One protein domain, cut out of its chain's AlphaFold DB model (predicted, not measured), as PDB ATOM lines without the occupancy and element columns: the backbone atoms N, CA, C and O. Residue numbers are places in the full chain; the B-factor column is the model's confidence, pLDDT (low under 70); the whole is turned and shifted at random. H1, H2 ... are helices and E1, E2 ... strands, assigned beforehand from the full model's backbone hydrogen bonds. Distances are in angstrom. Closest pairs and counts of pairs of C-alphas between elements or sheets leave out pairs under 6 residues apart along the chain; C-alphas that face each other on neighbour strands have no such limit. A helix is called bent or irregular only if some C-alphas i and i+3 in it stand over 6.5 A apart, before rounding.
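What this domain is: This is residues 41 to 172 and 189 to 205 of the 206 residues of an uncharacterized protein of Polyangium spumosum (UniProt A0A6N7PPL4). One twisted sheet of strands folds over on itself at the long, bent strand E11 into two layers that are partly face to face, their strands crossed: E3, E4, E5, E7 and E8 with the last part of E11 make one layer, and E1, E2, E6, E9 and E10 with the first part of E11 the other. The short helix H1 sits at the corner where E5 turns over into E6, while H2 and H3 lie at the far end of E11. The printed part has 149 residues, with eleven named strands and three named helices in the order E1 E2 E3 E4 E5 H1 E6 E7 E8 E9 E10 E11 H2 H3; the class is mostly strand. The branched sheet is mixed, antiparallel but for the parallel pair E3 and E11. The whole is compact, with a radius of gyration of the C-alphas of 15.9 A and spans of 48 by 32 by 29 A.

How they stand to each other: E1, residues 44 to 48, and E2, residues 53 to 56, form an antiparallel hairpin, with N 46 and O 54 at 2.9 A. E2 runs on into E3, residues 59 to 64, across a break of 2 residues at 49 degrees. E3, E4, residues 74 to 82, and E5, residues 88 to 96, form a meander, each strand the antiparallel neighbour of the one before; N 62 and O 76 are 2.8 A apart, N 77 and O 93 2.8 A. H1, residues 97 to 102, is on the sheet, its Thr 97 C-alpha 5.6 A from that of Thr 74 in E4, their closest pair. E6, residues 104 to 109, is an edge strand. E7, residues 117 to 122, is antiparallel to E5, with N 119 and O 90 at 2.8 A, and forms a hairpin with the edge strand E8, residues 125 to 129, with N 127 and O 120 at 2.8 A. E8 runs on into E9, residues 132 to 139, across a break of 2 residues at 97 degrees. E9 is antiparallel to E6, with N 107 and O 134 at 2.8 A. E9, E10, residues 142 to 149, and E11, residues 156 to 168, form a second meander, with N 137 and O 144 at 2.7 A and N 145 and O 159 at 2.8 A. E11 bends by 70 degrees at residue 161. E1 and E3 lie on one side of it and E10 on the other side; E1 is antiparallel to it, with N 45 and O 160 at 2.8 A, and E3 parallel, with N 61 and O 164 at 2.8 A. The closest C-alphas of E5 and E6, Phe 93 and Val 107, are 7.6 A apart. H2, residues 191 to 194, only grazes the sheet. H3, residues 198 to 204, lies over E11 at a height over the sheet of 8.9 A, only just slantwise to the strands at 30.4 degrees on the local plane. H1 and H3 are close but not clearly touching, Leu 101 and Phe 203 being closest with C-alphas 7.6 A apart. Every O i to N i+4 pair is within hydrogen-bond range in H1, and 2 of 3 in H3; H2 is too short for such a pair.

Where its parts are: E1 begins at C-alpha 44, (177.269, 159.856, 110.856). E3 is 16.4 A long, E4 26.6 A and E5 26.7 A. E9 measures 23.7 A and E10 23.3 A. E11, the longest strand, measures 32.8 A from C-alpha 156 at (184.756, 168.356, 123.251) to C-alpha 168 at (191.456, 157.373, 93.031). H3, 9.7 A long, ends at C-alpha 204, (188.146, 148.210, 99.886).

The domain as a whole: The two C-alphas farthest apart, those of Asp 50 and Glu 172, are 50.0 A apart. Residues 173 to 188 are not printed, and C-alphas 172 and 189 are 13.0 A apart across this cut, which lies in the link from E11 to H2. Of the links that are printed whole, E3 to E4, E6 to E7 and E10 to E11 are short, the others tight. The mean pLDDT of the printed part is 78.6; 36 residues are under 70, among them residues 65 to 71, 167 to 172 and 189 to 198.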
ATOM      1  N   ASN A  41     170.480 159.204 105.182       50.16
ATOM      2  CA  ASN A  41     170.775 158.062 106.027       50.16
ATOM      3  C   ASN A  41     171.569 158.658 107.191       50.16
ATOM      4  O   ASN A  41     172.644 159.201 106.973       50.16
ATOM      5  N   GLU A  42     170.991 158.681 108.395       58.72
ATOM      6  CA  GLU A  42     171.607 159.227 109.615       58.72
ATOM      7  C   GLU A  42     172.801 158.359 110.060       58.72
ATOM      8  O   GLU A  42     172.801 157.747 111.127       58.72
ATOM      9  N   ASP A  43     173.808 158.263 109.198       76.62
ATOM     10  CA  ASP A  43     174.893 157.299 109.268       76.62
ATOM     11  C   ASP A  43     176.111 157.853 109.984       76.62
ATOM     12  O   ASP A  43     176.902 157.059 110.479       76.62
ATOM     13  N   LEU A  44     176.262 159.177 110.052       85.00
ATOM     14  CA  LEU A  44     177.269 159.856 110.856       85.00
ATOM     15  C   LEU A  44     176.588 160.734 111.902       85.00
ATOM     16  O   LEU A  44     175.678 161.506 111.604       85.00
ATOM     17  N   THR A  45     177.047 160.629 113.143       90.31
ATOM     18  CA  THR A  45     176.574 161.418 114.275       90.31
ATOM     19  C   THR A  45     177.753 162.052 114.998       90.31
ATOM     20  O   THR A  45     178.670 161.357 115.434       90.31
ATOM     21  N   ILE A  46     177.688 163.368 115.197       90.38
ATOM     22  CA  ILE A  46     178.608 164.110 116.059       90.38
ATOM     23  C   ILE A  46     177.821 164.660 117.245       90.38
ATOM     24  O   ILE A  46     176.807 165.336 117.063       90.38
ATOM     25  N   ARG A  47     178.273 164.365 118.465       92.19
ATOM     26  CA  ARG A  47     177.656 164.860 119.704       92.19
ATOM     27  C   ARG A  47     178.656 165.715 120.455       92.19
ATOM     28  O   ARG A  47     179.729 165.235 120.791       92.19
ATOM     29  N   THR A  48     178.318 166.965 120.721       92.44
ATOM     30  CA  THR A  48     179.149 167.854 121.540       92.44
ATOM     31  C   THR A  48     178.893 167.603 123.024       92.44
ATOM     32  O   THR A  48     177.826 167.125 123.414       92.44
ATOM     33  N   ALA A  49     179.859 167.950 123.874       91.81
ATOM     34  CA  ALA A  49     179.768 167.761 125.324       91.81
ATOM     35  C   ALA A  49     178.585 168.508 125.972       91.81
ATOM     36  O   ALA A  49     178.066 168.074 126.996       91.81
ATOM     37  N   ASP A  50     178.122 169.601 125.358       89.06
ATOM     38  CA  ASP A  50     176.935 170.353 125.787       89.06
ATOM     39  C   ASP A  50     175.598 169.740 125.322       89.06
ATOM     40  O   ASP A  50     174.531 170.300 125.575       89.06
ATOM     41  N   GLY A  51     175.638 168.587 124.648       88.06
ATOM     42  CA  GLY A  51     174.465 167.808 124.265       88.06
ATOM     43  C   GLY A  51     173.866 168.140 122.899       88.06
ATOM     44  O   GLY A  51     172.841 167.550 122.548       88.06
ATOM     45  N   ARG A  52     174.464 169.033 122.094       88.81
ATOM     46  CA  ARG A  52     174.030 169.204 120.694       88.81
ATOM     47  C   ARG A  52     174.394 167.965 119.879       88.81
ATOM     48  O   ARG A  52     175.443 167.352 120.069       88.81
ATOM     49  N   ILE A  53     173.502 167.598 118.963       89.31
ATOM     50  CA  ILE A  53     173.645 166.420 118.107       89.31
ATOM     51  C   ILE A  53     173.508 166.862 116.656       89.31
ATOM     52  O   ILE A  53     172.474 167.402 116.264       89.31
ATOM     53  N   PHE A  54     174.536 166.571 115.869       86.56
ATOM     54  CA  PHE A  54     174.579 166.788 114.431       86.56
ATOM     55  C   PHE A  54     174.574 165.433 113.735       86.56
ATOM     56  O   PHE A  54     175.261 164.508 114.171       86.56
ATOM     57  N   ARG A  55     173.780 165.305 112.674       84.69
ATOM     58  CA  ARG A  55     173.687 164.081 111.873       84.69
ATOM     59  C   ARG A  55     173.990 164.400 110.422       84.69
ATOM     60  O   ARG A  55     173.808 165.536 110.001       84.69
ATOM     61  N   GLY A  56     174.484 163.433 109.676       78.19
ATOM     62  CA  GLY A  56     174.799 163.626 108.271       78.19
ATOM     63  C   GLY A  56     174.993 162.313 107.547       78.19
ATOM     64  O   GLY A  56     174.818 161.235 108.125       78.19
ATOM     65  N   ASP A  57     175.372 162.462 106.287       75.25
ATOM     66  CA  ASP A  57     175.791 161.370 105.424       75.25
ATOM     67  C   ASP A  57     177.045 160.676 105.998       75.25
ATOM     68  O   ASP A  57     177.726 161.240 106.867       75.25
ATOM     69  N   PRO A  58     177.364 159.449 105.547       71.06
ATOM     70  CA  PRO A  58     178.600 158.771 105.919       71.06
ATOM     71  C   PRO A  58     179.839 159.658 105.748       71.06
ATOM     72  O   PRO A  58     179.911 160.510 104.862       71.06
ATOM     73  N   ALA A  59     180.851 159.429 106.583       74.81
ATOM     74  CA  ALA A  59     182.143 160.081 106.409       74.81
ATOM     75  C   ALA A  59     182.789 159.654 105.082       74.81
ATOM     76  O   ALA A  59     182.661 158.503 104.675       74.81
ATOM     77  N   SER A  60     183.530 160.549 104.439       77.50
ATOM     78  CA  SER A  60     184.259 160.245 103.207       77.50
ATOM     79  C   SER A  60     185.750 160.108 103.495       77.50
ATOM     80  O   SER A  60     186.351 160.975 104.137       77.50
ATOM     81  N   ILE A  61     186.350 159.013 103.031       77.44
ATOM     82  CA  ILE A  61     187.795 158.797 103.027       77.44
ATOM     83  C   ILE A  61     188.236 158.652 101.574       77.44
ATOM     84  O   ILE A  61     187.993 157.632 100.933       77.44
ATOM     85  N   GLU A  62     188.907 159.670 101.054       79.75
ATOM     86  CA  GLU A  62     189.476 159.648  99.713       79.75
ATOM     87  C   GLU A  62     190.935 159.193  99.780       79.75
ATOM     88  O   GLU A  62     191.757 159.814 100.446       79.75
ATOM     89  N   VAL A  63     191.280 158.115  99.080       73.31
ATOM     90  CA  VAL A  63     192.648 157.591  99.011       73.31
ATOM     91  C   VAL A  63     193.194 157.804  97.609       73.31
ATOM     92  O   VAL A  63     192.660 157.261  96.641       73.31
ATOM     93  N   ARG A  64     194.292 158.553  97.494       70.94
ATOM     94  CA  ARG A  64     194.949 158.822  96.209       70.94
ATOM     95  C   ARG A  64     196.170 157.932  96.034       70.94
ATOM     96  O   ARG A  64     197.063 157.931  96.883       70.94
ATOM     97  N   ALA A  65     196.215 157.193  94.927       65.75
ATOM     98  CA  ALA A  65     197.406 156.446  94.541       65.75
ATOM     99  C   ALA A  65     198.596 157.402  94.313       65.75
ATOM    100  O   ALA A  65     198.397 158.528  93.850       65.75
ATOM    101  N   PRO A  66     199.833 156.989  94.636       67.88
ATOM    102  CA  PRO A  66     201.003 157.816  94.374       67.88
ATOM    103  C   PRO A  66     201.262 157.882  92.865       67.88
ATOM    104  O   PRO A  66     201.106 156.887  92.156       67.88
ATOM    105  N   LEU A  67     201.689 159.047  92.371       63.41
ATOM    106  CA  LEU A  67     202.165 159.176  90.990       63.41
ATOM    107  C   LEU A  67     203.532 158.475  90.848       63.41
ATOM    108  O   LEU A  67     204.304 158.477  91.814       63.41
ATOM    109  N   PRO A  68     203.888 157.941  89.663       56.84
ATOM    110  CA  PRO A  68     205.270 157.572  89.363       56.84
ATOM    111  C   PRO A  68     206.189 158.780  89.607       56.84
ATOM    112  O   PRO A  68     205.916 159.869  89.105       56.84
ATOM    113  N   ASP A  69     207.221 158.607  90.438       63.97
ATOM    114  CA  ASP A  69     208.127 159.670  90.916       63.97
ATOM    115  C   ASP A  69     207.454 160.817  91.710       63.97
ATOM    116  O   ASP A  69     208.039 161.883  91.917       63.97
ATOM    117  N   GLY A  70     206.219 160.605  92.176       62.41
ATOM    118  CA  GLY A  70     205.454 161.552  92.982       62.41
ATOM    119  C   GLY A  70     205.574 161.343  94.495       62.41
ATOM    120  O   GLY A  70     206.285 160.454  94.967       62.41
ATOM    121  N   PRO A  71     204.864 162.168  95.286       66.38
ATOM    122  CA  PRO A  71     204.763 161.963  96.725       66.38
ATOM    123  C   PRO A  71     204.043 160.647  97.047       66.38
ATOM    124  O   PRO A  71     203.232 160.152  96.260       66.38
ATOM    125  N   SER A  72     204.320 160.108  98.236       74.69
ATOM    126  CA  SER A  72     203.642 158.921  98.759       74.69
ATOM    127  C   SER A  72     202.121 159.093  98.793       74.69
ATOM    128  O   SER A  72     201.600 160.203  98.936       74.69
ATOM    129  N   ALA A  73     201.412 157.966  98.710       74.19
ATOM    130  CA  ALA A  73     199.961 157.923  98.825       74.19
ATOM    131  C   ALA A  73     199.495 158.611 100.115       74.19
ATOM    132  O   ALA A  73     200.086 158.430 101.180       74.19
ATOM    133  N   THR A  74     198.419 159.382 100.014       80.75
ATOM    134  CA  THR A  74     197.812 160.093 101.144       80.75
ATOM    135  C   THR A  74     196.314 159.824 101.132       80.75
ATOM    136  O   THR A  74     195.707 159.719 100.060       80.75
ATOM    137  N   ALA A  75     195.734 159.680 102.320       79.44
ATOM    138  CA  ALA A  75     194.299 159.573 102.513       79.44
ATOM    139  C   ALA A  75     193.761 160.890 103.082       79.44
ATOM    140  O   ALA A  75     194.175 161.317 104.160       79.44
ATOM    141  N   SER A  76     192.834 161.511 102.363       83.12
ATOM    142  CA  SER A  76     192.116 162.705 102.794       83.12
ATOM    143  C   SER A  76     190.790 162.288 103.420       83.12
ATOM    144  O   SER A  76     189.939 161.678 102.774       83.12
ATOM    145  N   VAL A  77     190.607 162.608 104.696       81.31
ATOM    146  CA  VAL A  77     189.404 162.281 105.463       81.31
ATOM    147  C   VAL A  77     188.545 163.526 105.595       81.31
ATOM    148  O   VAL A  77     189.028 164.574 106.018       81.31
ATOM    149  N   THR A  78     187.259 163.402 105.272       84.25
ATOM    150  CA  THR A  78     186.252 164.449 105.462       84.25
ATOM    151  C   THR A  78     185.036 163.894 106.195       84.25
ATOM    152  O   THR A  78     184.398 162.940 105.755       84.25
ATOM    153  N   LEU A  79     184.676 164.524 107.309       83.75
ATOM    154  CA  LEU A  79     183.493 164.205 108.105       83.75
ATOM    155  C   LEU A  79     182.608 165.445 108.117       83.75
ATOM    156  O   LEU A  79     183.036 166.474 108.627       83.75
ATOM    157  N   SER A  80     181.394 165.386 107.576       83.06
ATOM    158  CA  SER A  80     180.492 166.542 107.573       83.06
ATOM    159  C   SER A  80     179.099 166.146 108.037       83.06
ATOM    160  O   SER A  80     178.541 165.147 107.604       83.06
ATOM    161  N   THR A  81     178.534 166.946 108.933       81.81
ATOM    162  CA  THR A  81     177.181 166.773 109.467       81.81
ATOM    163  C   THR A  81     176.421 168.085 109.388       81.81
ATOM    164  O   THR A  81     177.029 169.154 109.451       81.81
ATOM    165  N   ALA A  82     175.095 168.017 109.284       74.88
ATOM    166  CA  ALA A  82     174.220 169.179 109.333       74.88
ATOM    167  C   ALA A  82     172.855 168.813 109.935       74.88
ATOM    168  O   ALA A  82     172.219 167.829 109.567       74.88
ATOM    169  N   ASP A  83     172.371 169.630 110.862       66.75
ATOM    170  CA  ASP A  83     171.006 169.556 111.352       66.75
ATOM    171  C   ASP A  83     170.007 170.107 110.315       66.75
ATOM    172  O   ASP A  83     170.359 170.743 109.317       66.75
ATOM    173  N   ARG A  84     168.708 169.916 110.575       61.78
ATOM    174  CA  ARG A  84     167.630 170.386 109.682       61.78
ATOM    175  C   ARG A  84     167.558 171.909 109.523       61.78
ATOM    176  O   ARG A  84     166.796 172.397 108.695       61.78
ATOM    177  N   ARG A  85     168.280 172.665 110.347       66.31
ATOM    178  CA  ARG A  85     168.318 174.131 110.330       66.31
ATOM    179  C   ARG A  85     169.538 174.654 109.559       66.31
ATOM    180  O   ARG A  85     169.653 175.871 109.392       66.31
ATOM    181  N   GLY A  86     170.400 173.759 109.068       67.38
ATOM    182  CA  GLY A  86     171.623 174.081 108.337       67.38
ATOM    183  C   GLY A  86     172.817 174.392 109.241       67.38
ATOM    184  O   GLY A  86     173.770 175.014 108.779       67.38
ATOM    185  N   TYR A  87     172.765 174.008 110.522       76.56
ATOM    186  CA  TYR A  87     173.911 174.084 111.430       76.56
ATOM    187  C   TYR A  87     174.629 172.747 111.478       76.56
ATOM    188  O   TYR A  87     173.988 171.708 111.578       76.56
ATOM    189  N   GLY A  88     175.952 172.752 111.441       86.06
ATOM    190  CA  GLY A  88     176.707 171.527 111.230       86.06
ATOM    191  C   GLY A  88     178.120 171.571 111.768       86.06
ATOM    192  O   GLY A  88     178.614 172.623 112.169       86.06
ATOM    193  N   LEU A  89     178.783 170.424 111.735       86.50
ATOM    194  CA  LEU A  89     180.214 170.313 111.986       86.50
ATOM    195  C   LEU A  89     180.872 169.648 110.785       86.50
ATOM    196  O   LEU A  89     180.368 168.638 110.293       86.50
ATOM    197  N   SER A  90     181.984 170.221 110.333       86.06
ATOM    198  CA  SER A  90     182.834 169.663 109.286       86.06
ATOM    199  C   SER A  90     184.250 169.490 109.816       86.06
ATOM    200  O   SER A  90     184.793 170.406 110.431       86.06
ATOM    201  N   VAL A  91     184.835 168.319 109.598       85.81
ATOM    202  CA  VAL A  91     186.217 167.986 109.928       85.81
ATOM    203  C   VAL A  91     186.910 167.532 108.657       85.81
ATOM    204  O   VAL A  91     186.375 166.680 107.951       85.81
ATOM    205  N   ALA A  92     188.104 168.052 108.394       86.75
ATOM    206  CA  ALA A  92     188.935 167.616 107.278       86.75
ATOM    207  C   ALA A  92     190.406 167.514 107.689       86.75
ATOM    208  O   ALA A  92     190.919 168.403 108.371       86.75
ATOM    209  N   PHE A  93     191.082 166.440 107.286       85.19
ATOM    210  CA  PHE A  93     192.517 166.250 107.499       85.19
ATOM    211  C   PHE A  93     193.095 165.186 106.567       85.19
ATOM    212  O   PHE A  93     192.370 164.340 106.049       85.19
ATOM    213  N   ASP A  94     194.417 165.195 106.432       85.62
ATOM    214  CA  ASP A  94     195.168 164.193 105.684       85.62
ATOM    215  C   ASP A  94     195.921 163.257 106.643       85.62
ATOM    216  O   ASP A  94     196.478 163.701 107.650       85.62
ATOM    217  N   ILE A  95     195.960 161.962 106.326       83.38
ATOM    218  CA  ILE A  95     196.781 160.944 107.001       83.38
ATOM    219  C   ILE A  95     197.529 160.091 105.972       83.38
ATOM    220  O   ILE A  95     197.144 160.010 104.803       83.38
ATOM    221  N   SER A  96     198.599 159.421 106.402       85.62
ATOM    222  CA  SER A  96     199.232 158.405 105.561       85.62
ATOM    223  C   SER A  96     198.293 157.208 105.381       85.62
ATOM    224  O   SER A  96     197.462 156.896 106.240       85.62
ATOM    225  N   THR A  97     198.436 156.500 104.264       82.81
ATOM    226  CA  THR A  97     197.675 155.269 104.022       82.81
ATOM    227  C   THR A  97     198.040 154.148 104.998       82.81
ATOM    228  O   THR A  97     197.184 153.329 105.314       82.81
ATOM    229  N   GLU A  98     199.267 154.127 105.524       84.81
ATOM    230  CA  GLU A  98     199.693 153.196 106.581       84.81
ATOM    231  C   GLU A  98     198.903 153.428 107.874       84.81
ATOM    232  O   GLU A  98     198.317 152.497 108.418       84.81
ATOM    233  N   THR A  99     198.788 154.686 108.306       86.19
ATOM    234  CA  THR A  99     198.001 155.069 109.484       86.19
ATOM    235  C   THR A  99     196.512 154.758 109.309       86.19
ATOM    236  O   THR A  99     195.840 154.363 110.262       86.19
ATOM    237  N   LEU A 100     195.978 154.876 108.087       84.50
ATOM    238  CA  LEU A 100     194.609 154.444 107.793       84.50
ATOM    239  C   LEU A 100     194.437 152.922 107.976       84.50
ATOM    240  O   LEU A 100     193.424 152.492 108.528       84.50
ATOM    241  N   LEU A 101     195.415 152.116 107.548       84.50
ATOM    242  CA  LEU A 101     195.387 150.650 107.671       84.50
ATOM    243  C   LEU A 101     195.539 150.158 109.116       84.50
ATOM    244  O   LEU A 101     194.998 149.110 109.459       84.50
ATOM    245  N   GLU A 102     196.228 150.911 109.975       88.38
ATOM    246  CA  GLU A 102     196.285 150.639 111.421       88.38
ATOM    247  C   GLU A 102     194.908 150.760 112.095       88.38
ATOM    248  O   GLU A 102     194.675 150.206 113.173       88.38
ATOM    249  N   GLY A 103     193.983 151.490 111.468       85.69
ATOM    250  CA  GLY A 103     192.602 151.635 111.911       85.69
ATOM    251  C   GLY A 103     192.426 152.477 113.174       85.69
ATOM    252  O   GLY A 103     191.331 152.544 113.726       85.69
ATOM    253  N   THR A 104     193.476 153.117 113.690       89.50
ATOM    254  CA  THR A 104     193.391 154.068 114.809       89.50
ATOM    255  C   THR A 104     194.372 155.203 114.581       89.50
ATOM    256  O   THR A 104     195.553 154.959 114.373       89.50
ATOM    257  N   PHE A 105     193.901 156.445 114.661       89.12
ATOM    258  CA  PHE A 105     194.737 157.608 114.387       89.12
ATOM    259  C   PHE A 105     194.298 158.841 115.167       89.12
ATOM    260  O   PHE A 105     193.125 159.016 115.499       89.12
ATOM    261  N   SER A 106     195.275 159.690 115.488       89.75
ATOM    262  CA  SER A 106     195.056 160.975 116.150       89.75
ATOM    263  C   SER A 106     195.658 162.095 115.322       89.75
ATOM    264  O   SER A 106     196.788 161.985 114.853       89.75
ATOM    265  N   VAL A 107     194.897 163.169 115.154       89.62
ATOM    266  CA  VAL A 107     195.264 164.313 114.325       89.62
ATOM    267  C   VAL A 107     195.158 165.577 115.158       89.62
ATOM    268  O   VAL A 107     194.147 165.825 115.816       89.62
ATOM    269  N   ALA A 108     196.210 166.391 115.127       90.06
ATOM    270  CA  ALA A 108     196.177 167.719 115.715       90.06
ATOM    271  C   ALA A 108     195.283 168.629 114.864       90.06
ATOM    272  O   ALA A 108     195.472 168.733 113.651       90.06
ATOM    273  N   LEU A 109     194.322 169.289 115.502       88.19
ATOM    274  CA  LEU A 109     193.518 170.332 114.882       88.19
ATOM    275  C   LEU A 109     194.263 171.658 115.006       88.19
ATOM    276  O   LEU A 109     194.739 172.010 116.087       88.19
ATOM    277  N   SER A 110     194.369 172.392 113.907       80.00
ATOM    278  CA  SER A 110     195.040 173.686 113.886       80.00
ATOM    279  C   SER A 110     194.454 174.595 112.820       80.00
ATOM    280  O   SER A 110     194.015 174.132 111.771       80.00
ATOM    281  N   ASP A 111     194.565 175.897 113.050       63.97
ATOM    282  CA  ASP A 111     194.101 176.932 112.124       63.97
ATOM    283  C   ASP A 111     195.061 177.132 110.923       63.97
ATOM    284  O   ASP A 111     194.898 178.066 110.137       63.97
ATOM    285  N   GLY A 112     196.106 176.298 110.798       55.12
ATOM    286  CA  GLY A 112     197.242 176.484 109.890       55.12
ATOM    287  C   GLY A 112     197.568 175.276 109.006       55.12
ATOM    288  O   GLY A 112     196.864 174.271 108.972       55.12
ATOM    289  N   TYR A 113     198.666 175.383 108.252       46.31
ATOM    290  CA  TYR A 113     199.088 174.344 107.312       46.31
ATOM    291  C   TYR A 113     199.717 173.142 108.028       46.31
ATOM    292  O   TYR A 113     200.754 173.285 108.670       46.31
ATOM    293  N   GLY A 114     199.118 171.960 107.851       58.94
ATOM    294  CA  GLY A 114     199.682 170.669 108.263       58.94
ATOM    295  C   GLY A 114     198.885 169.908 109.327       58.94
ATOM    296  O   GLY A 114     199.199 168.750 109.578       58.94
ATOM    297  N   GLY A 115     197.862 170.526 109.928       72.94
ATOM    298  CA  GLY A 115     196.924 169.866 110.841       72.94
ATOM    299  C   GLY A 115     195.524 169.726 110.246       72.94
ATOM    300  O   GLY A 115     195.228 170.251 109.174       72.94
ATOM    301  N   GLY A 116     194.652 169.028 110.967       83.25
ATOM    302  CA  GLY A 116     193.236 168.963 110.637       83.25
ATOM    303  C   GLY A 116     192.511 170.274 110.917       83.25
ATOM    304  O   GLY A 116     192.918 171.066 111.765       83.25
ATOM    305  N   THR A 117     191.405 170.491 110.221       86.69
ATOM    306  CA  THR A 117     190.493 171.611 110.455       86.69
ATOM    307  C   THR A 117     189.165 171.073 110.958       86.69
ATOM    308  O   THR A 117     188.594 170.180 110.338       86.69
ATOM    309  N   LEU A 118     188.658 171.638 112.052       87.19
ATOM    310  CA  LEU A 118     187.284 171.457 112.512       87.19
ATOM    311  C   LEU A 118     186.559 172.797 112.350       87.19
ATOM    312  O   LEU A 118     187.083 173.842 112.727       87.19
ATOM    313  N   ALA A 119     185.363 172.785 111.775       88.56
ATOM    314  CA  ALA A 119     184.587 173.986 111.511       88.56
ATOM    315  C   ALA A 119     183.119 173.800 111.890       88.56
ATOM    316  O   ALA A 119     182.510 172.767 111.615       88.56
ATOM    317  N   HIS A 120     182.536 174.844 112.470       87.69
ATOM    318  CA  HIS A 120     181.101 174.965 112.665       87.69
ATOM    319  C   HIS A 120     180.460 175.606 111.439       87.69
ATOM    320  O   HIS A 120     180.780 176.739 111.070       87.69
ATOM    321  N   LEU A 121     179.541 174.878 110.818       85.31
ATOM    322  CA  LEU A 121     178.736 175.330 109.696       85.31
ATOM    323  C   LEU A 121     177.478 176.016 110.223       85.31
ATOM    324  O   LEU A 121     176.827 175.534 111.148       85.31
ATOM    325  N   SER A 122     177.134 177.149 109.629       81.00
ATOM    326  CA  SER A 122     175.942 177.923 109.957       81.00
ATOM    327  C   SER A 122     175.381 178.584 108.704       81.00
ATOM    328  O   SER A 122     176.051 178.660 107.673       81.00
ATOM    329  N   GLN A 123     174.188 179.164 108.811       76.44
ATOM    330  CA  GLN A 123     173.578 179.930 107.716       76.44
ATOM    331  C   GLN A 123     174.424 181.137 107.269       76.44
ATOM    332  O   GLN A 123     174.330 181.571 106.125       76.44
ATOM    333  N   SER A 124     175.264 181.669 108.160       76.00
ATOM    334  CA  SER A 124     176.201 182.762 107.871       76.00
ATOM    335  C   SER A 124     177.533 182.302 107.263       76.00
ATOM    336  O   SER A 124     178.360 183.146 106.923       76.00
ATOM    337  N   GLY A 125     177.755 180.992 107.129       75.12
ATOM    338  CA  GLY A 125     179.000 180.399 106.640       75.12
ATOM    339  C   GLY A 125     179.689 179.506 107.672       75.12
ATOM    340  O   GLY A 125     179.103 179.137 108.696       75.12
ATOM    341  N   ALA A 126     180.940 179.149 107.383       81.25
ATOM    342  CA  ALA A 126     181.770 178.296 108.229       81.25
ATOM    343  C   ALA A 126     182.654 179.128 109.174       81.25
ATOM    344  O   ALA A 126     183.293 180.090 108.750       81.25
ATOM    345  N   ARG A 127     182.716 178.730 110.448       86.44
ATOM    346  CA  ARG A 127     183.647 179.259 111.453       86.44
ATOM    347  C   ARG A 127     184.619 178.157 111.853       86.44
ATOM    348  O   ARG A 127     184.170 177.120 112.336       86.44
ATOM    349  N   ILE A 128     185.918 178.390 111.702       85.81
ATOM    350  CA  ILE A 128     186.943 177.470 112.211       85.81
ATOM    351  C   ILE A 128     186.820 177.397 113.740       85.81
ATOM    352  O   ILE A 128     186.650 178.416 114.412       85.81
ATOM    353  N   ILE A 129     186.813 176.175 114.261       86.06
ATOM    354  CA  ILE A 129     186.888 175.872 115.687       86.06
ATOM    355  C   ILE A 129     188.373 175.801 116.034       86.06
ATOM    356  O   ILE A 129     189.150 175.246 115.261       86.06
ATOM    357  N   GLY A 130     188.742 176.398 117.169       80.69
ATOM    358  CA  GLY A 130     190.136 176.554 117.583       80.69
ATOM    359  C   GLY A 130     190.926 175.239 117.690       80.69
ATOM    360  O   GLY A 130     190.365 174.144 117.572       80.69
ATOM    361  N   PRO A 131     192.241 175.336 117.944       90.12
ATOM    362  CA  PRO A 131     193.143 174.193 117.931       90.12
ATOM    363  C   PRO A 131     192.737 173.114 118.937       90.12
ATOM    364  O   PRO A 131     192.065 173.363 119.940       90.12
ATOM    365  N   GLY A 132     193.176 171.889 118.671       91.88
ATOM    366  CA  GLY A 132     192.703 170.732 119.413       91.88
ATOM    367  C   GLY A 132     193.288 169.420 118.930       91.88
ATOM    368  O   GLY A 132     194.344 169.367 118.303       91.88
ATOM    369  N   THR A 133     192.602 168.329 119.226       94.50
ATOM    370  CA  THR A 133     192.954 166.992 118.754       94.50
ATOM    371  C   THR A 133     191.687 166.217 118.449       94.50
ATOM    372  O   THR A 133     190.688 166.330 119.156       94.50
ATOM    373  N   ILE A 134     191.736 165.420 117.391       93.25
ATOM    374  CA  ILE A 134     190.726 164.421 117.067       93.25
ATOM    375  C   ILE A 134     191.377 163.042 117.098       93.25
ATOM    376  O   ILE A 134     192.458 162.854 116.546       93.25
ATOM    377  N   SER A 135     190.721 162.078 117.734       94.25
ATOM    378  CA  SER A 135     191.151 160.681 117.789       94.25
ATOM    379  C   SER A 135     190.041 159.806 117.236       94.25
ATOM    380  O   SER A 135     188.938 159.791 117.784       94.25
ATOM    381  N   LEU A 136     190.328 159.079 116.159       92.38
ATOM    382  CA  LEU A 136     189.376 158.218 115.467       92.38
ATOM    383  C   LEU A 136     189.888 156.781 115.415       92.38
ATOM    384  O   LEU A 136     191.089 156.511 115.383       92.38
ATOM    385  N   ARG A 137     188.939 155.854 115.377       91.25
ATOM    386  CA  ARG A 137     189.134 154.434 115.136       91.25
ATOM    387  C   ARG A 137     188.201 153.994 114.020       91.25
ATOM    388  O   ARG A 137     186.996 154.233 114.109       91.25
ATOM    389  N   THR A 138     188.742 153.318 113.018       86.81
ATOM    390  CA  THR A 138     187.992 152.676 111.941       86.81
ATOM    391  C   THR A 138     187.971 151.160 112.122       86.81
ATOM    392  O   THR A 138     188.926 150.551 112.605       86.81
ATOM    393  N   SER A 139     186.848 150.536 111.776       81.62
ATOM    394  CA  SER A 139     186.705 149.081 111.724       81.62
ATOM    395  C   SER A 139     185.490 148.688 110.885       81.62
ATOM    396  O   SER A 139     184.373 149.075 111.243       81.62
ATOM    397  N   SER A 140     185.663 147.877 109.842       78.56
ATOM    398  CA  SER A 140     184.561 147.280 109.065       78.56
ATOM    399  C   SER A 140     183.563 148.325 108.549       78.56
ATOM    400  O   SER A 140     182.362 148.227 108.817       78.56
ATOM    401  N   GLY A 141     184.068 149.378 107.898       76.81
ATOM    402  CA  GLY A 141     183.255 150.491 107.381       76.81
ATOM    403  C   GLY A 141     182.606 151.386 108.451       76.81
ATOM    404  O   GLY A 141     181.739 152.204 108.139       76.81
ATOM    405  N   LYS A 142     182.989 151.237 109.726       85.50
ATOM    406  CA  LYS A 142     182.540 152.092 110.836       85.50
ATOM    407  C   LYS A 142     183.670 152.939 111.381       85.50
ATOM    408  O   LYS A 142     184.795 152.469 111.495       85.50
ATOM    409  N   LEU A 143     183.339 154.151 111.795       87.50
ATOM    410  CA  LEU A 143     184.239 155.098 112.425       87.50
ATOM    411  C   LEU A 143     183.670 155.513 113.782       87.50
ATOM    412  O   LEU A 143     182.498 155.859 113.886       87.50
ATOM    413  N   ASN A 144     184.506 155.478 114.815       92.31
ATOM    414  CA  ASN A 144     184.177 155.959 116.154       92.31
ATOM    415  C   ASN A 144     185.330 156.794 116.697       92.31
ATOM    416  O   ASN A 144     186.491 156.491 116.429       92.31
ATOM    417  N   GLY A 145     185.045 157.808 117.498       94.12
ATOM    418  CA  GLY A 145     186.092 158.636 118.061       94.12
ATOM    419  C   GLY A 145     185.588 159.821 118.858       94.12
ATOM    420  O   GLY A 145     184.409 159.922 119.202       94.12
ATOM    421  N   GLN A 146     186.515 160.721 119.148       96.12
ATOM    422  CA  GLN A 146     186.268 161.922 119.930       96.12
ATOM    423  C   GLN A 146     187.170 163.064 119.478       96.12
ATOM    424  O   GLN A 146     188.216 162.839 118.868       96.12
ATOM    425  N   PHE A 147     186.767 164.284 119.799       94.81
ATOM    426  CA  PHE A 147     187.589 165.470 119.635       94.81
ATOM    427  C   PHE A 147     187.584 166.302 120.913       94.81
ATOM    428  O   PHE A 147     186.608 166.301 121.664       94.81
ATOM    429  N   GLU A 148     188.666 167.043 121.108       96.06
ATOM    430  CA  GLU A 148     188.836 168.047 122.153       96.06
ATOM    431  C   GLU A 148     189.440 169.299 121.518       96.06
ATOM    432  O   GLU A 148     190.371 169.196 120.719       96.06
ATOM    433  N   THR A 149     188.914 170.480 121.836       94.19
ATOM    434  CA  THR A 149     189.416 171.761 121.322       94.19
ATOM    435  C   THR A 149     189.518 172.810 122.418       94.19
ATOM    436  O   THR A 149     188.908 172.694 123.480       94.19
ATOM    437  N   SER A 150     190.269 173.874 122.146       92.50
ATOM    438  CA  SER A 150     190.341 175.046 123.017       92.50
ATOM    439  C   SER A 150     189.152 176.007 122.866       92.50
ATOM    440  O   SER A 150     189.118 177.036 123.537       92.50
ATOM    441  N   ASP A 151     188.212 175.746 121.953       91.56
ATOM    442  CA  ASP A 151     187.037 176.593 121.727       91.56
ATOM    443  C   ASP A 151     185.963 176.255 122.763       91.56
ATOM    444  O   ASP A 151     185.400 175.165 122.739       91.56
ATOM    445  N   GLU A 152     185.644 177.181 123.668       90.44
ATOM    446  CA  GLU A 152     184.667 176.933 124.739       90.44
ATOM    447  C   GLU A 152     183.290 176.512 124.208       90.44
ATOM    448  O   GLU A 152     182.597 175.709 124.835       90.44
ATOM    449  N   ALA A 153     182.897 177.005 123.029       88.69
ATOM    450  CA  ALA A 153     181.632 176.622 122.421       88.69
ATOM    451  C   ALA A 153     181.680 175.217 121.807       88.69
ATOM    452  O   ALA A 153     180.624 174.680 121.503       88.69
ATOM    453  N   PHE A 154     182.851 174.613 121.601       90.56
ATOM    454  CA  PHE A 154     183.020 173.265 121.048       90.56
ATOM    455  C   PHE A 154     184.172 172.525 121.741       90.56
ATOM    456  O   PHE A 154     185.021 171.917 121.090       90.56
ATOM    457  N   ALA A 155     184.194 172.568 123.075       93.62
ATOM    458  CA  ALA A 155     185.336 172.105 123.861       93.62
ATOM    459  C   ALA A 155     185.632 170.610 123.677       93.62
ATOM    460  O   ALA A 155     186.790 170.210 123.656       93.62
ATOM    461  N   ALA A 156     184.598 169.779 123.524       96.31
ATOM    462  CA  ALA A 156     184.756 168.356 123.251       96.31
ATOM    463  C   ALA A 156     183.507 167.743 122.607       96.31
ATOM    464  O   ALA A 156     182.409 168.315 122.665       96.31
ATOM    465  N   GLY A 157     183.661 166.547 122.043       95.19
ATOM    466  CA  GLY A 157     182.551 165.752 121.533       95.19
ATOM    467  C   GLY A 157     182.951 164.368 121.026       95.19
ATOM    468  O   GLY A 157     184.129 164.042 120.925       95.19
ATOM    469  N   THR A 158     181.950 163.555 120.699       95.81
ATOM    470  CA  THR A 158     182.095 162.203 120.147       95.81
ATOM    471  C   THR A 158     181.648 162.155 118.694       95.81
ATOM    472  O   THR A 158     180.732 162.876 118.297       95.81
ATOM    473  N   ILE A 159     182.250 161.259 117.919       93.31
ATOM    474  CA  ILE A 159     181.962 161.031 116.504       93.31
ATOM    475  C   ILE A 159     181.705 159.538 116.330       93.31
ATOM    476  O   ILE A 159     182.542 158.728 116.716       93.31
ATOM    477  N   GLU A 160     180.567 159.165 115.761       92.00
ATOM    478  CA  GLU A 160     180.201 157.768 115.515       92.00
ATOM    479  C   GLU A 160     179.474 157.665 114.183       92.00
ATOM    480  O   GLU A 160     178.559 158.446 113.918       92.00
ATOM    481  N   GLY A 161     179.841 156.698 113.350       88.75
ATOM    482  CA  GLY A 161     179.121 156.486 112.111       88.75
ATOM    483  C   GLY A 161     179.718 155.482 111.146       88.75
ATOM    484  O   GLY A 161     180.614 154.712 111.487       88.75
ATOM    485  N   ARG A 162     179.198 155.492 109.922       85.25
ATOM    486  CA  ARG A 162     179.791 154.802 108.775       85.25
ATOM    487  C   ARG A 162     180.732 155.726 108.020       85.25
ATOM    488  O   ARG A 162     180.580 156.947 108.067       85.25
ATOM    489  N   TYR A 163     181.680 155.128 107.314       78.56
ATOM    490  CA  TYR A 163     182.482 155.826 106.322       78.56
ATOM    491  C   TYR A 163     182.482 155.065 105.001       78.56
ATOM    492  O   TYR A 163     182.310 153.846 104.970       78.56
ATOM    493  N   GLU A 164     182.701 155.802 103.925       77.56
ATOM    494  CA  GLU A 164     182.901 155.281 102.584       77.56
ATOM    495  C   GLU A 164     184.326 155.588 102.141       77.56
ATOM    496  O   GLU A 164     184.863 156.663 102.418       77.56
ATOM    497  N   VAL A 165     184.952 154.618 101.474       72.06
ATOM    498  CA  VAL A 165     186.285 154.787 100.898       72.06
ATOM    499  C   VAL A 165     186.147 154.977  99.402       72.06
ATOM    500  O   VAL A 165     185.643 154.099  98.702       72.06
ATOM    501  N   VAL A 166     186.653 156.101  98.912       72.88
ATOM    502  CA  VAL A 166     186.805 156.365  97.485       72.88
ATOM    503  C   VAL A 166     188.286 156.269  97.161       72.88
ATOM    504  O   VAL A 166     189.092 157.043  97.667       72.88
ATOM    505  N   CYS A 167     188.669 155.310  96.323       67.62
ATOM    506  CA  CYS A 167     190.044 155.218  95.849       67.62
ATOM    507  C   CYS A 167     190.177 155.816  94.451       67.62
ATOM    508  O   CYS A 167     189.497 155.391  93.518       67.62
ATOM    509  N   LEU A 168     191.108 156.754  94.302       68.94
ATOM    510  CA  LEU A 168     191.456 157.373  93.031       68.94
ATOM    511  C   LEU A 168     192.773 156.778  92.531       68.94
ATOM    512  O   LEU A 168     193.810 156.881  93.192       68.94
ATOM    513  N   VAL A 169     192.718 156.144  91.362       63.81
ATOM    514  CA  VAL A 169     193.866 155.509  90.705       63.81
ATOM    515  C   VAL A 169     194.055 156.127  89.332       63.81
ATOM    516  O   VAL A 169     193.091 156.494  88.663       63.81
ATOM    517  N   LEU A 170     195.312 156.252  88.924       62.47
ATOM    518  CA  LEU A 170     195.644 156.661  87.574       62.47
ATOM    519  C   LEU A 170     195.291 155.560  86.560       62.47
ATOM    520  O   LEU A 170     195.599 154.393  86.822       62.47
ATOM    521  N   PRO A 171     194.739 155.906  85.384       58.12
ATOM    522  CA  PRO A 171     194.467 154.941  84.319       58.12
ATOM    523  C   PRO A 171     195.670 154.059  83.958       58.12
ATOM    524  O   PRO A 171     195.527 152.860  83.739       58.12
ATOM    525  N   GLU A 172     196.879 154.627  83.959       60.12
ATOM    526  CA  GLU A 172     198.121 153.940  83.594       60.12
ATOM    527  C   GLU A 172     198.514 152.827  84.580       60.12
ATOM    528  O   GLU A 172     199.310 151.957  84.239       60.12
ATOM    529  N   LEU A 189     187.514 158.434  87.689       43.78
ATOM    530  CA  LEU A 189     186.787 157.642  88.666       43.78
ATOM    531  C   LEU A 189     186.091 156.509  87.902       43.78
ATOM    532  O   LEU A 189     184.924 156.616  87.544       43.78
ATOM    533  N   VAL A 190     186.826 155.449  87.562       46.50
ATOM    534  CA  VAL A 190     186.201 154.240  87.022       46.50
ATOM    535  C   VAL A 190     185.887 153.332  88.199       46.50
ATOM    536  O   VAL A 190     186.726 152.543  88.627       46.50
ATOM    537  N   GLU A 191     184.688 153.489  88.766       45.00
ATOM    538  CA  GLU A 191     184.248 152.767  89.971       45.00
ATOM    539  C   GLU A 191     184.457 151.250  89.873       45.00
ATOM    540  O   GLU A 191     184.725 150.607  90.884       45.00
ATOM    541  N   ASP A 192     184.365 150.674  88.674       42.56
ATOM    542  CA  ASP A 192     184.510 149.232  88.464       42.56
ATOM    543  C   ASP A 192     185.960 148.785  88.213       42.56
ATOM    544  O   ASP A 192     186.345 147.700  88.650       42.56
ATOM    545  N   GLU A 193     186.803 149.618  87.596       46.34
ATOM    546  CA  GLU A 193     188.214 149.283  87.328       46.34
ATOM    547  C   GLU A 193     189.108 149.605  88.534       46.34
ATOM    548  O   GLU A 193     190.019 148.840  88.853       46.34
ATOM    549  N   ALA A 194     188.792 150.666  89.287       48.41
ATOM    550  CA  ALA A 194     189.436 150.954  90.564       48.41
ATOM    551  C   ALA A 194     189.260 149.779  91.540       48.41
ATOM    552  O   ALA A 194     190.234 149.346  92.144       48.41
ATOM    553  N   LYS A 195     188.075 149.150  91.612       51.94
ATOM    554  CA  LYS A 195     187.840 147.939  92.436       51.94
ATOM    555  C   LYS A 195     188.726 146.743  92.050       51.94
ATOM    556  O   LYS A 195     188.966 145.865  92.882       51.94
ATOM    557  N   ALA A 196     189.225 146.690  90.816       55.38
ATOM    558  CA  ALA A 196     190.122 145.631  90.354       55.38
ATOM    559  C   ALA A 196     191.607 145.909  90.665       55.38
ATOM    560  O   ALA A 196     192.417 144.979  90.648       55.38
ATOM    561  N   SER A 197     191.978 147.152  90.991       62.94
ATOM    562  CA  SER A 197     193.351 147.502  91.365       62.94
ATOM    563  C   SER A 197     193.745 146.865  92.697       62.94
ATOM    564  O   SER A 197     193.058 147.035  93.705       62.94
ATOM    565  N   LYS A 198     194.910 146.203  92.747       69.88
ATOM    566  CA  LYS A 198     195.483 145.668  94.001       69.88
ATOM    567  C   LYS A 198     195.663 146.756  95.068       69.88
ATOM    568  O   LYS A 198     195.504 146.483  96.258       69.88
ATOM    569  N   PHE A 199     195.963 147.987  94.645       73.44
ATOM    570  CA  PHE A 199     196.056 149.134  95.547       73.44
ATOM    571  C   PHE A 199     194.697 149.419  96.196       73.44
ATOM    572  O   PHE A 199     194.599 149.442  97.415       73.44
ATOM    573  N   CYS A 200     193.626 149.533  95.409       68.88
ATOM    574  CA  CYS A 200     192.284 149.776  95.941       68.88
ATOM    575  C   CYS A 200     191.739 148.609  96.753       68.88
ATOM    576  O   CYS A 200     191.104 148.838  97.773       68.88
ATOM    577  N   GLN A 201     192.011 147.365  96.350       71.62
ATOM    578  CA  GLN A 201     191.603 146.174  97.104       71.62
ATOM    579  C   GLN A 201     192.155 146.174  98.531       71.62
ATOM    580  O   GLN A 201     191.497 145.671  99.436       71.62
ATOM    581  N   THR A 202     193.322 146.789  98.740       75.19
ATOM    582  CA  THR A 202     193.920 146.953 100.072       75.19
ATOM    583  C   THR A 202     193.043 147.810 100.992       75.19
ATOM    584  O   THR A 202     192.995 147.554 102.191       75.19
ATOM    585  N   PHE A 203     192.307 148.784 100.445       70.56
ATOM    586  CA  PHE A 203     191.456 149.704 101.215       70.56
ATOM    587  C   PHE A 203     189.957 149.385 101.118       70.56
ATOM    588  O   PHE A 203     189.196 149.767 102.001       70.56
ATOM    589  N   ALA A 204     189.528 148.653 100.086       60.94
ATOM    590  CA  ALA A 204     188.146 148.210  99.886       60.94
ATOM    591  C   ALA A 204     187.722 147.064 100.831       60.94
ATOM    592  O   ALA A 204     186.543 146.723 100.887       60.94
ATOM    593  N   GLY A 205     188.679 146.454 101.542       54.53
ATOM    594  CA  GLY A 205     188.475 145.392 102.537       54.53
ATOM    595  C   GLY A 205     188.592 145.844 103.999       54.53
ATOM    596  O   GLY A 205     188.787 144.989 104.866       54.53
TER     597      GLY A 205